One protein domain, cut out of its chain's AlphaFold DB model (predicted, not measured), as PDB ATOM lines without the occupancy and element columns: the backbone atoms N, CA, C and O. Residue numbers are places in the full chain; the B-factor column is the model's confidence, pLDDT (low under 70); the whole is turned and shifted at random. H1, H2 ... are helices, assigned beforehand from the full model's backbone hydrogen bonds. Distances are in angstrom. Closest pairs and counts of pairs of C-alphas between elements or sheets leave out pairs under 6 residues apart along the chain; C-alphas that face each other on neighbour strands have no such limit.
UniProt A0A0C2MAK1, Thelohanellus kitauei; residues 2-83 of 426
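What this domain is: This is residues 2 to 83 of the 426 residues of a protein of Thelohanellus kitauei (UniProt A0A0C2MAK1). A long helix, H2, and a shorter one, H4, make a narrow V, meeting near their first residues and running the same way; the short helices H1 and H3 sit by the closed end of the V. From the far end of H2 the chain folds back in residues 30 to 43 to reach H3, and the last short helix, H5, lies off to one side, in contact with no other helix. The printed part has 82 residues with five named helices in the order H1, H2, H3, H4, H5 and no named strand; the class is all helix, with 40 residues, under half, in named elements. The whole is only just compact, close to loose, with a radius of gyration of the C-alphas of 13.9 A and spans of 38 by 25 by 24 A.

Where its parts are: H2, residues 12 to 29, is the longest helix and measures 25.7 A from C-alpha 12 at (-28.282, 7.401, -29.640) to C-alpha 29 at (-28.353, -0.004, -4.999). H4, residues 54 to 62, measures 12.4 A. H1, residues 7 to 10, begins with C-alpha 7 at (-37.793, 12.026, -29.665). H3 is residues 44 to 47, and H5, residues 77 to 81, ends with C-alpha 81 at (-35.516, -17.648, -17.247).

How they stand to each other: H2 touches H4 with its residues 12 to 16 alone; the closest C-alphas are those of Gln 12 and Leu 55, 6.1 A apart. Their lines stand at a shallow tilt of 32 degrees, the same way. H1 and H2 only just touch, only at the corner by their link, with 3 pairs of C-alphas within 8 A; the closest are those of Thr 9 and Leu 15, 6.8 A apart. H3 and H4 also only just touch, only at the corner, with 3 such pairs; the closest C-alphas are those of Leu 47 and Gly 56, 7.2 A apart. H3 is close but not clearly touching to H1, the closest C-alphas being those of Phe 10 and Leu 46, 7.8 A apart. H5 is apart from H1, H2, H3 and H4. In H2, H4 and H5 every O i to N i+4 pair is within hydrogen-bond range; H1 and H3 are too short for such a pair.

The domain as a whole: The C-alphas of Glu 2 and Gln 33, the two farthest apart, are 38.5 A apart. Residues 2 to 8 and 28 to 33 stand free. The printed part has no cut, and the links H2 to H3 and H4 to H5 are long, with 14 residues each. In the second of these, residues 66 to 67 pair with residues 70 to 71, antiparallel. The mean pLDDT of the printed part is 80.3, and residues 2 to 4 and 42 to 52 are under 70.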
ATOM      1  N   GLU A   2     -46.844   3.444 -35.370       34.78
ATOM      2  CA  GLU A   2     -47.498   4.342 -34.422       34.78
ATOM      3  C   GLU A   2     -46.413   5.191 -33.762       34.78
ATOM      4  O   GLU A   2     -45.587   4.719 -32.987       34.78
ATOM      5  N   THR A   3     -46.341   6.455 -34.166       49.81
ATOM      6  CA  THR A   3     -45.362   7.432 -33.690       49.81
ATOM      7  C   THR A   3     -45.763   7.924 -32.306       49.81
ATOM      8  O   THR A   3     -46.057   9.103 -32.118       49.81
ATOM      9  N   THR A   4     -45.848   7.029 -31.325       59.78
ATOM     10  CA  THR A   4     -46.192   7.356 -29.933       59.78
ATOM     11  C   THR A   4     -44.967   7.830 -29.156       59.78
ATOM     12  O   THR A   4     -45.068   8.826 -28.445       59.78
ATOM     13  N   HIS A   5     -43.792   7.247 -29.405       72.75
ATOM     14  CA  HIS A   5     -42.569   7.533 -28.646       72.75
ATOM     15  C   HIS A   5     -42.055   8.972 -28.762       72.75
ATOM     16  O   HIS A   5     -42.229   9.652 -29.786       72.75
ATOM     17  N   PHE A   6     -41.403   9.418 -27.691       86.38
ATOM     18  CA  PHE A   6     -40.755  10.718 -27.592       86.38
ATOM     19  C   PHE A   6     -39.412  10.723 -28.340       86.38
ATOM     20  O   PHE A   6     -38.788   9.680 -28.567       86.38
ATOM     21  N   TYR A   7     -38.933  11.902 -28.743       89.56
ATOM     22  CA  TYR A   7     -37.793  12.026 -29.665       89.56
ATOM     23  C   TYR A   7     -36.434  11.706 -29.034       89.56
ATOM     24  O   TYR A   7     -35.425  11.678 -29.739       89.56
ATOM     25  N   PHE A   8     -36.381  11.422 -27.731       89.31
ATOM     26  CA  PHE A   8     -35.181  10.898 -27.065       89.31
ATOM     27  C   PHE A   8     -34.634   9.648 -27.747       89.31
ATOM     28  O   PHE A   8     -33.422   9.459 -27.808       89.31
ATOM     29  N   THR A   9     -35.524   8.841 -28.323       83.81
ATOM     30  CA  THR A   9     -35.173   7.651 -29.101       83.81
ATOM     31  C   THR A   9     -34.280   7.948 -30.310       83.81
ATOM     32  O   THR A   9     -33.476   7.096 -30.683       83.81
ATOM     33  N   PHE A  10     -34.334   9.155 -30.887       85.06
ATOM     34  CA  PHE A  10     -33.481   9.542 -32.016       85.06
ATOM     35  C   PHE A  10     -32.045   9.921 -31.595       85.06
ATOM     36  O   PHE A  10     -31.139   9.930 -32.437       85.06
ATOM     37  N   ASP A  11     -31.792  10.227 -30.313       88.38
ATOM     38  CA  ASP A  11     -30.453  10.562 -29.806       88.38
ATOM     39  C   ASP A  11     -29.766   9.320 -29.213       88.38
ATOM     40  O   ASP A  11     -29.862   9.015 -28.025       88.38
ATOM     41  N   GLN A  12     -29.012   8.607 -30.052       86.69
ATOM     42  CA  GLN A  12     -28.282   7.401 -29.640       86.69
ATOM     43  C   GLN A  12     -27.278   7.649 -28.499       86.69
ATOM     44  O   GLN A  12     -27.062   6.750 -27.687       86.69
ATOM     45  N   LYS A  13     -26.667   8.846 -28.422       88.62
ATOM     46  CA  LYS A  13     -25.728   9.191 -27.337       88.62
ATOM     47  C   LYS A  13     -26.490   9.345 -26.022       88.62
ATOM     48  O   LYS A  13     -26.011   8.883 -24.988       88.62
ATOM     49  N   LEU A  14     -27.680   9.953 -26.065       89.75
ATOM     50  CA  LEU A  14     -28.561  10.053 -24.900       89.75
ATOM     51  C   LEU A  14     -29.010   8.670 -24.423       89.75
ATOM     52  O   LEU A  14     -28.907   8.390 -23.232       89.75
ATOM     53  N   LEU A  15     -29.453   7.804 -25.340       87.38
ATOM     54  CA  LEU A  15     -29.862   6.441 -24.997       87.38
ATOM     55  C   LEU A  15     -28.719   5.677 -24.326       87.38
ATOM     56  O   LEU A  15     -28.898   5.170 -23.222       87.38
ATOM     57  N   GLU A  16     -27.532   5.645 -24.942       86.94
ATOM     58  CA  GLU A  16     -26.352   4.999 -24.353       86.94
ATOM     59  C   GLU A  16     -26.100   5.510 -22.927       86.94
ATOM     60  O   GLU A  16     -25.875   4.729 -22.004       86.94
ATOM     61  N   ASP A  17     -26.166   6.825 -22.733       88.88
ATOM     62  CA  ASP A  17     -25.927   7.458 -21.445       88.88
ATOM     63  C   ASP A  17     -26.992   7.112 -20.394       88.88
ATOM     64  O   ASP A  17     -26.634   6.794 -19.258       88.88
ATOM     65  N   PHE A  18     -28.276   7.068 -20.756       87.75
ATOM     66  CA  PHE A  18     -29.335   6.582 -19.868       87.75
ATOM     67  C   PHE A  18     -29.068   5.146 -19.415       87.75
ATOM     68  O   PHE A  18     -29.102   4.872 -18.213       87.75
ATOM     69  N   PHE A  19     -28.683   4.249 -20.328       86.94
ATOM     70  CA  PHE A  19     -28.320   2.878 -19.958       86.94
ATOM     71  C   PHE A  19     -27.109   2.820 -19.025       86.94
ATOM     72  O   PHE A  19     -27.112   2.041 -18.068       86.94
ATOM     73  N   LYS A  20     -26.087   3.659 -19.237       87.19
ATOM     74  CA  LYS A  20     -24.946   3.762 -18.308       87.19
ATOM     75  C   LYS A  20     -25.394   4.152 -16.905       87.19
ATOM     76  O   LYS A  20     -24.949   3.538 -15.933       87.19
ATOM     77  N   HIS A  21     -26.265   5.151 -16.798       86.25
ATOM     78  CA  HIS A  21     -26.760   5.634 -15.513       86.25
ATOM     79  C   HIS A  21     -27.633   4.585 -14.813       86.25
ATOM     80  O   HIS A  21     -27.438   4.356 -13.619       86.25
ATOM     81  N   GLU A  22     -28.517   3.887 -15.534       85.50
ATOM     82  CA  GLU A  22     -29.313   2.782 -14.978       85.50
ATOM     83  C   GLU A  22     -28.429   1.634 -14.472       85.50
ATOM     84  O   GLU A  22     -28.589   1.179 -13.337       85.50
ATOM     85  N   MET A  23     -27.434   1.202 -15.258       86.00
ATOM     86  CA  MET A  23     -26.493   0.159 -14.833       86.00
ATOM     87  C   MET A  23     -25.714   0.566 -13.580       86.00
ATOM     88  O   MET A  23     -25.563  -0.235 -12.656       86.00
ATOM     89  N   ASN A  24     -25.224   1.808 -13.521       85.31
ATOM     90  CA  ASN A  24     -24.487   2.301 -12.359       85.31
ATOM     91  C   ASN A  24     -25.387   2.432 -11.118       85.31
ATOM     92  O   ASN A  24     -24.978   2.097 -10.001       85.31
ATOM     93  N   TYR A  25     -26.631   2.871 -11.314       85.81
ATOM     94  CA  TYR A  25     -27.629   2.936 -10.255       85.81
ATOM     95  C   TYR A  25     -27.913   1.547  -9.682       85.81
ATOM     96  O   TYR A  25     -27.848   1.365  -8.466       85.81
ATOM     97  N   ILE A  26     -28.155   0.555 -10.539       87.12
ATOM     98  CA  ILE A  26     -28.400  -0.826 -10.120       87.12
ATOM     99  C   ILE A  26     -27.174  -1.394  -9.412       87.12
ATOM    100  O   ILE A  26     -27.305  -1.897  -8.303       87.12
ATOM    101  N   ARG A  27     -25.968  -1.236  -9.966       85.19
ATOM    102  CA  ARG A  27     -24.724  -1.681  -9.315       85.19
ATOM    103  C   ARG A  27     -24.606  -1.180  -7.872       85.19
ATOM    104  O   ARG A  27     -24.144  -1.916  -7.008       85.19
ATOM    105  N   THR A  28     -24.990   0.070  -7.629       84.25
ATOM    106  CA  THR A  28     -24.809   0.727  -6.327       84.25
ATOM    107  C   THR A  28     -25.942   0.421  -5.345       84.25
ATOM    108  O   THR A  28     -25.722   0.462  -4.139       84.25
ATOM    109  N   ASN A  29     -27.152   0.125  -5.835       85.06
ATOM    110  CA  ASN A  29     -28.353  -0.004  -4.999       85.06
ATOM    111  C   ASN A  29     -29.000  -1.404  -5.038       85.06
ATOM    112  O   ASN A  29     -30.023  -1.609  -4.391       85.06
ATOM    113  N   TRP A  30     -28.455  -2.367  -5.788       86.31
ATOM    114  CA  TRP A  30     -28.997  -3.725  -5.857       86.31
ATOM    115  C   TRP A  30     -28.687  -4.509  -4.583       86.31
ATOM    116  O   TRP A  30     -27.531  -4.795  -4.278       86.31
ATOM    117  N   THR A  31     -29.736  -4.880  -3.852       83.94
ATOM    118  CA  THR A  31     -29.641  -5.614  -2.579       83.94
ATOM    119  C   THR A  31     -30.232  -7.021  -2.643       83.94
ATOM    120  O   THR A  31     -30.126  -7.771  -1.675       83.94
ATOM    121  N   PHE A  32     -30.885  -7.383  -3.749       80.38
ATOM    122  CA  PHE A  32     -31.518  -8.691  -3.908       80.38
ATOM    123  C   PHE A  32     -30.499  -9.770  -4.282       80.38
ATOM    124  O   PHE A  32     -29.446  -9.499  -4.862       80.38
ATOM    125  N   GLN A  33     -30.824 -11.019  -3.954       77.25
ATOM    126  CA  GLN A  33     -30.030 -12.165  -4.381       77.25
ATOM    127  C   GLN A  33     -30.197 -12.392  -5.888       77.25
ATOM    128  O   GLN A  33     -31.291 -12.258  -6.429       77.25
ATOM    129  N   GLY A  34     -29.105 -12.760  -6.557       79.44
ATOM    130  CA  GLY A  34     -29.087 -12.966  -8.004       79.44
ATOM    131  C   GLY A  34     -28.676 -11.723  -8.791       79.44
ATOM    132  O   GLY A  34     -28.433 -10.648  -8.238       79.44
ATOM    133  N   ARG A  35     -28.528 -11.902 -10.106       80.44
ATOM    134  CA  ARG A  35     -28.121 -10.832 -11.021       80.44
ATOM    135  C   ARG A  35     -29.367 -10.112 -11.543       80.44
ATOM    136  O   ARG A  35     -30.298 -10.791 -11.964       80.44
ATOM    137  N   PRO A  36     -29.388  -8.772 -11.546       85.75
ATOM    138  CA  PRO A  36     -30.490  -8.019 -12.128       85.75
ATOM    139  C   PRO A  36     -30.556  -8.235 -13.644       85.75
ATOM    140  O   PRO A  36     -29.526  -8.202 -14.321       85.75
ATOM    141  N   THR A  37     -31.769  -8.393 -14.172       83.50
ATOM    142  CA  THR A  37     -32.032  -8.426 -15.615       83.50
ATOM    143  C   THR A  37     -32.471  -7.042 -16.078       83.50
ATOM    144  O   THR A  37     -33.411  -6.467 -15.535       83.50
ATOM    145  N   LEU A  38     -31.785  -6.509 -17.088       81.25
ATOM    146  CA  LEU A  38     -32.099  -5.236 -17.732       81.25
ATOM    147  C   LEU A  38     -32.519  -5.491 -19.175       81.25
ATOM    148  O   LEU A  38     -31.843  -6.232 -19.887       81.25
ATOM    149  N   ILE A  39     -33.606  -4.855 -19.606       79.44
ATOM    150  CA  ILE A  39     -34.115  -4.963 -20.974       79.44
ATOM    151  C   ILE A  39     -33.840  -3.645 -21.694       79.44
ATOM    152  O   ILE A  39     -34.223  -2.575 -21.228       79.44
ATOM    153  N   LEU A  40     -33.170  -3.742 -22.837       74.31
ATOM    154  CA  LEU A  40     -32.935  -2.646 -23.769       74.31
ATOM    155  C   LEU A  40     -33.808  -2.908 -24.998       74.31
ATOM    156  O   LEU A  40     -33.531  -3.828 -25.765       74.31
ATOM    157  N   SER A  41     -34.871  -2.122 -25.167       72.31
ATOM    158  CA  SER A  41     -35.670  -2.152 -26.395       72.31
ATOM    159  C   SER A  41     -34.999  -1.275 -27.449       72.31
ATOM    160  O   SER A  41     -34.698  -0.110 -27.184       72.31
ATOM    161  N   VAL A  42     -34.739  -1.834 -28.632       68.62
ATOM    162  CA  VAL A  42     -34.119  -1.122 -29.754       68.62
ATOM    163  C   VAL A  42     -34.948  -1.356 -31.007       68.62
ATOM    164  O   VAL A  42     -35.164  -2.499 -31.398       68.62
ATOM    165  N   SER A  43     -35.389  -0.274 -31.646       68.44
ATOM    166  CA  SER A  43     -36.048  -0.338 -32.953       68.44
ATOM    167  C   SER A  43     -35.050  -0.688 -34.065       68.44
ATOM    168  O   SER A  43     -33.887  -0.283 -33.995       68.44
ATOM    169  N   SER A  44     -35.500  -1.392 -35.111       66.12
ATOM    170  CA  SER A  44     -34.684  -1.744 -36.287       66.12
ATOM    171  C   SER A  44     -34.029  -0.520 -36.927       66.12
ATOM    172  O   SER A  44     -32.843  -0.567 -37.240       66.12
ATOM    173  N   VAL A  45     -34.734   0.614 -36.957       64.62
ATOM    174  CA  VAL A  45     -34.247   1.895 -37.501       64.62
ATOM    175  C   VAL A  45     -33.000   2.404 -36.772       64.62
ATOM    176  O   VAL A  45     -32.102   3.002 -37.363       64.62
ATOM    177  N   LEU A  46     -32.881   2.123 -35.470       64.62
ATOM    178  CA  LEU A  46     -31.688   2.481 -34.695       64.62
ATOM    179  C   LEU A  46     -30.497   1.552 -34.987       64.62
ATOM    180  O   LEU A  46     -29.360   1.900 -34.659       64.62
ATOM    181  N   LEU A  47     -30.748   0.392 -35.604       66.44
ATOM    182  CA  LEU A  47     -29.778  -0.658 -35.932       66.44
ATOM    183  C   LEU A  47     -29.437  -0.743 -37.430       66.44
ATOM    184  O   LEU A  47     -28.471  -1.425 -37.773       66.44
ATOM    185  N   GLU A  48     -30.146  -0.036 -38.313       59.22
ATOM    186  CA  GLU A  48     -29.957  -0.081 -39.778       59.22
ATOM    187  C   GLU A  48     -28.540   0.324 -40.242       59.22
ATOM    188  O   GLU A  48     -28.111  -0.045 -41.328       59.22
ATOM    189  N   ASN A  49     -27.740   0.967 -39.379       58.84
ATOM    190  CA  ASN A  49     -26.309   1.245 -39.600       58.84
ATOM    191  C   ASN A  49     -25.407   0.701 -38.465       58.84
ATOM    192  O   ASN A  49     -24.381   1.293 -38.106       58.84
ATOM    193  N   SER A  50     -25.814  -0.422 -37.862       56.16
ATOM    194  CA  SER A  50     -25.372  -0.921 -36.548       56.16
ATOM    195  C   SER A  50     -23.860  -0.984 -36.336       56.16
ATOM    196  O   SER A  50     -23.401  -0.552 -35.283       56.16
ATOM    197  N   VAL A  51     -23.061  -1.446 -37.302       61.81
ATOM    198  CA  VAL A  51     -21.639  -1.777 -37.058       61.81
ATOM    199  C   VAL A  51     -20.789  -0.567 -36.628       61.81
ATOM    200  O   VAL A  51     -19.842  -0.739 -35.860       61.81
ATOM    201  N   LYS A  52     -21.126   0.651 -37.078       64.44
ATOM    202  CA  LYS A  52     -20.410   1.900 -36.731       64.44
ATOM    203  C   LYS A  52     -21.246   2.887 -35.907       64.44
ATOM    204  O   LYS A  52     -20.808   4.003 -35.650       64.44
ATOM    205  N   SER A  53     -22.465   2.509 -35.533       78.00
ATOM    206  CA  SER A  53     -23.342   3.361 -34.726       78.00
ATOM    207  C   SER A  53     -22.879   3.416 -33.265       78.00
ATOM    208  O   SER A  53     -22.271   2.468 -32.764       78.00
ATOM    209  N   VAL A  54     -23.221   4.496 -32.552       81.44
ATOM    210  CA  VAL A  54     -22.928   4.636 -31.109       81.44
ATOM    211  C   VAL A  54     -23.546   3.472 -30.329       81.44
ATOM    212  O   VAL A  54     -22.901   2.870 -29.470       81.44
ATOM    213  N   LEU A  55     -24.779   3.102 -30.685       81.81
ATOM    214  CA  LEU A  55     -25.497   2.006 -30.046       81.81
ATOM    215  C   LEU A  55     -24.880   0.636 -30.362       81.81
ATOM    216  O   LEU A  55     -24.764  -0.202 -29.473       81.81
ATOM    217  N   GLY A  56     -24.425   0.402 -31.594       83.38
ATOM    218  CA  GLY A  56     -23.747  -0.842 -31.956       83.38
ATOM    219  C   GLY A  56     -22.371  -0.985 -31.307       83.38
ATOM    220  O   GLY A  56     -22.027  -2.065 -30.824       83.38
ATOM    221  N   GLU A  57     -21.607   0.105 -31.190       85.12
ATOM    222  CA  GLU A  57     -20.382   0.108 -30.386       85.12
ATOM    223  C   GLU A  57     -20.663  -0.195 -28.915       85.12
ATOM    224  O   GLU A  57     -19.902  -0.930 -28.283       85.12
ATOM    225  N   PHE A  58     -21.747   0.356 -28.369       86.19
ATOM    226  CA  PHE A  58     -22.186   0.078 -27.010       86.19
ATOM    227  C   PHE A  58     -22.567  -1.395 -26.822       86.19
ATOM    228  O   PHE A  58     -22.032  -2.037 -25.919       86.19
ATOM    229  N   ILE A  59     -23.386  -1.970 -27.708       85.75
ATOM    230  CA  ILE A  59     -23.758  -3.396 -27.679       85.75
ATOM    231  C   ILE A  59     -22.510  -4.283 -27.786       85.75
ATOM    232  O   ILE A  59     -22.364  -5.233 -27.019       85.75
ATOM    233  N   ARG A  60     -21.554  -3.937 -28.657       86.50
ATOM    234  CA  ARG A  60     -20.275  -4.654 -28.773       86.50
ATOM    235  C   ARG A  60     -19.427  -4.545 -27.504       86.50
ATOM    236  O   ARG A  60     -18.754  -5.499 -27.127       86.50
ATOM    237  N   LYS A  61     -19.441  -3.398 -26.818       87.44
ATOM    238  CA  LYS A  61     -18.779  -3.255 -25.511       87.44
ATOM    239  C   LYS A  61     -19.465  -4.130 -24.463       87.44
ATOM    240  O   LYS A  61     -18.770  -4.804 -23.707       87.44
ATOM    241  N   LEU A  62     -20.796  -4.188 -24.447       87.38
ATOM    242  CA  LEU A  62     -21.551  -5.070 -23.551       87.38
ATOM    243  C   LEU A  62     -21.276  -6.557 -23.831       87.38
ATOM    244  O   LEU A  62     -21.144  -7.338 -22.888       87.38
ATOM    245  N   SER A  63     -21.101  -6.948 -25.098       87.00
ATOM    246  CA  SER A  63     -20.812  -8.338 -25.478       87.00
ATOM    247  C   SER A  63     -19.428  -8.826 -25.039       87.00
ATOM    248  O   SER A  63     -19.184 -10.027 -25.044       87.00
ATOM    249  N   THR A  64     -18.522  -7.934 -24.616       89.69
ATOM    250  CA  THR A  64     -17.228  -8.327 -24.019       89.69
ATOM    251  C   THR A  64     -17.365  -8.952 -22.624       89.69
ATOM    252  O   THR A  64     -16.399  -9.483 -22.076       89.69
ATOM    253  N   GLY A  65     -18.552  -8.871 -22.017       87.12
ATOM    254  CA  GLY A  65     -18.843  -9.418 -20.694       87.12
ATOM    255  C   GLY A  65     -18.451  -8.509 -19.525       87.12
ATOM    256  O   GLY A  65     -18.779  -8.811 -18.375       87.12
ATOM    257  N   HIS A  66     -17.777  -7.384 -19.786       87.81
ATOM    258  CA  HIS A  66     -17.434  -6.387 -18.773       87.81
ATOM    259  C   HIS A  66     -17.658  -4.968 -19.295       87.81
ATOM    260  O   HIS A  66     -17.118  -4.574 -20.323       87.81
ATOM    261  N   TYR A  67     -18.397  -4.160 -18.540       85.06
ATOM    262  CA  TYR A  67     -18.660  -2.767 -18.885       85.06
ATOM    263  C   TYR A  67     -18.571  -1.880 -17.643       85.06
ATOM    264  O   TYR A  67     -19.244  -2.137 -16.650       85.06
ATOM    265  N   MET A  68     -17.709  -0.856 -17.659       80.88
ATOM    266  CA  MET A  68     -17.480   0.048 -16.509       80.88
ATOM    267  C   MET A  68     -17.141  -0.695 -15.192       80.88
ATOM    268  O   MET A  68     -17.515  -0.281 -14.093       80.88
ATOM    269  N   GLY A  69     -16.443  -1.833 -15.290       82.56
ATOM    270  CA  GLY A  69     -16.117  -2.694 -14.144       82.56
ATOM    271  C   GLY A  69     -17.293  -3.524 -13.605       82.56
ATOM    272  O   GLY A  69     -17.167  -4.129 -12.544       82.56
ATOM    273  N   ILE A  70     -18.424  -3.555 -14.315       86.38
ATOM    274  CA  ILE A  70     -19.590  -4.398 -14.033       86.38
ATOM    275  C   ILE A  70     -19.531  -5.617 -14.954       86.38
ATOM    276  O   ILE A  70     -19.277  -5.475 -16.149       86.38
ATOM    277  N   ARG A  71     -19.769  -6.815 -14.412       88.62
ATOM    278  CA  ARG A  71     -19.931  -8.034 -15.217       88.62
ATOM    279  C   ARG A  71     -21.313  -8.036 -15.852       88.62
ATOM    280  O   ARG A  71     -22.305  -7.952 -15.133       88.62
ATOM    281  N   VAL A  72     -21.365  -8.155 -17.172       90.38
ATOM    282  CA  VAL A  72     -22.608  -8.160 -17.950       90.38
ATOM    283  C   VAL A  72     -22.688  -9.461 -18.737       90.38
ATOM    284  O   VAL A  72     -21.671 -10.002 -19.158       90.38
ATOM    285  N   GLN A  73     -23.898  -9.974 -18.922       88.06
ATOM    286  CA  GLN A  73     -24.162 -11.109 -19.794       88.06
ATOM    287  C   GLN A  73     -25.303 -10.720 -20.726       88.06
ATOM    288  O   GLN A  73     -26.368 -10.328 -20.259       88.06
ATOM    289  N   LEU A  74     -25.051 -10.796 -22.031       87.81
ATOM    290  CA  LEU A  74     -26.078 -10.629 -23.053       87.81
ATOM    291  C   LEU A  74     -26.655 -11.998 -23.406       87.81
ATOM    292  O   LEU A  74     -25.945 -13.002 -23.382       87.81
ATOM    293  N   GLY A  75     -27.939 -12.021 -23.724       84.75
ATOM    294  CA  GLY A  75     -28.678 -13.223 -24.067       84.75
ATOM    295  C   GLY A  75     -30.113 -12.866 -24.411       84.75
ATOM    296  O   GLY A  75     -30.546 -11.723 -24.239       84.75
ATOM    297  N   THR A  76     -30.847 -13.846 -24.907       82.88
ATOM    298  CA  THR A  76     -32.294 -13.745 -25.059       82.88
ATOM    299  C   THR A  76     -32.966 -13.861 -23.693       82.88
ATOM    300  O   THR A  76     -32.375 -14.363 -22.737       82.88
ATOM    301  N   LEU A  77     -34.223 -13.422 -23.575       78.62
ATOM    302  CA  LEU A  77     -34.964 -13.560 -22.317       78.62
ATOM    303  C   LEU A  77     -34.996 -15.023 -21.844       78.62
ATOM    304  O   LEU A  77     -34.838 -15.277 -20.652       78.62
ATOM    305  N   TYR A  78     -35.121 -15.965 -22.787       82.62
ATOM    306  CA  TYR A  78     -35.145 -17.405 -22.528       82.62
ATOM    307  C   TYR A  78     -33.894 -17.901 -21.792       82.62
ATOM    308  O   TYR A  78     -34.010 -18.678 -20.844       82.62
ATOM    309  N   ASP A  79     -32.717 -17.383 -22.151       82.88
ATOM    310  CA  ASP A  79     -31.437 -17.765 -21.539       82.88
ATOM    311  C   ASP A  79     -31.376 -17.428 -20.041       82.88
ATOM    312  O   ASP A  79     -30.645 -18.064 -19.279       82.88
ATOM    313  N   PHE A  80     -32.162 -16.441 -19.602       83.19
ATOM    314  CA  PHE A  80     -32.161 -15.956 -18.225       83.19
ATOM    315  C   PHE A  80     -33.306 -16.500 -17.368       83.19
ATOM    316  O   PHE A  80     -33.217 -16.389 -16.143       83.19
ATOM    317  N   ILE A  81     -34.330 -17.132 -17.962       81.56
ATOM    318  CA  ILE A  81     -35.516 -17.648 -17.247       81.56
ATOM    319  C   ILE A  81     -35.104 -18.544 -16.073       81.56
ATOM    320  O   ILE A  81     -35.588 -18.358 -14.958       81.56
ATOM    321  N   SER A  82     -34.154 -19.456 -16.294       80.88
ATOM    322  CA  SER A  82     -33.687 -20.432 -15.294       80.88
ATOM    323  C   SER A  82     -33.052 -19.807 -14.046       80.88
ATOM    324  O   SER A  82     -33.040 -20.423 -12.983       80.88
ATOM    325  N   THR A  83     -32.532 -18.584 -14.164       79.44
ATOM    326  CA  THR A  83     -31.877 -17.843 -13.072       79.44
ATOM    327  C   THR A  83     -32.695 -16.646 -12.589       79.44
ATOM    328  O   THR A  83     -32.259 -15.919 -11.696       79.44
TER     329      THR A  83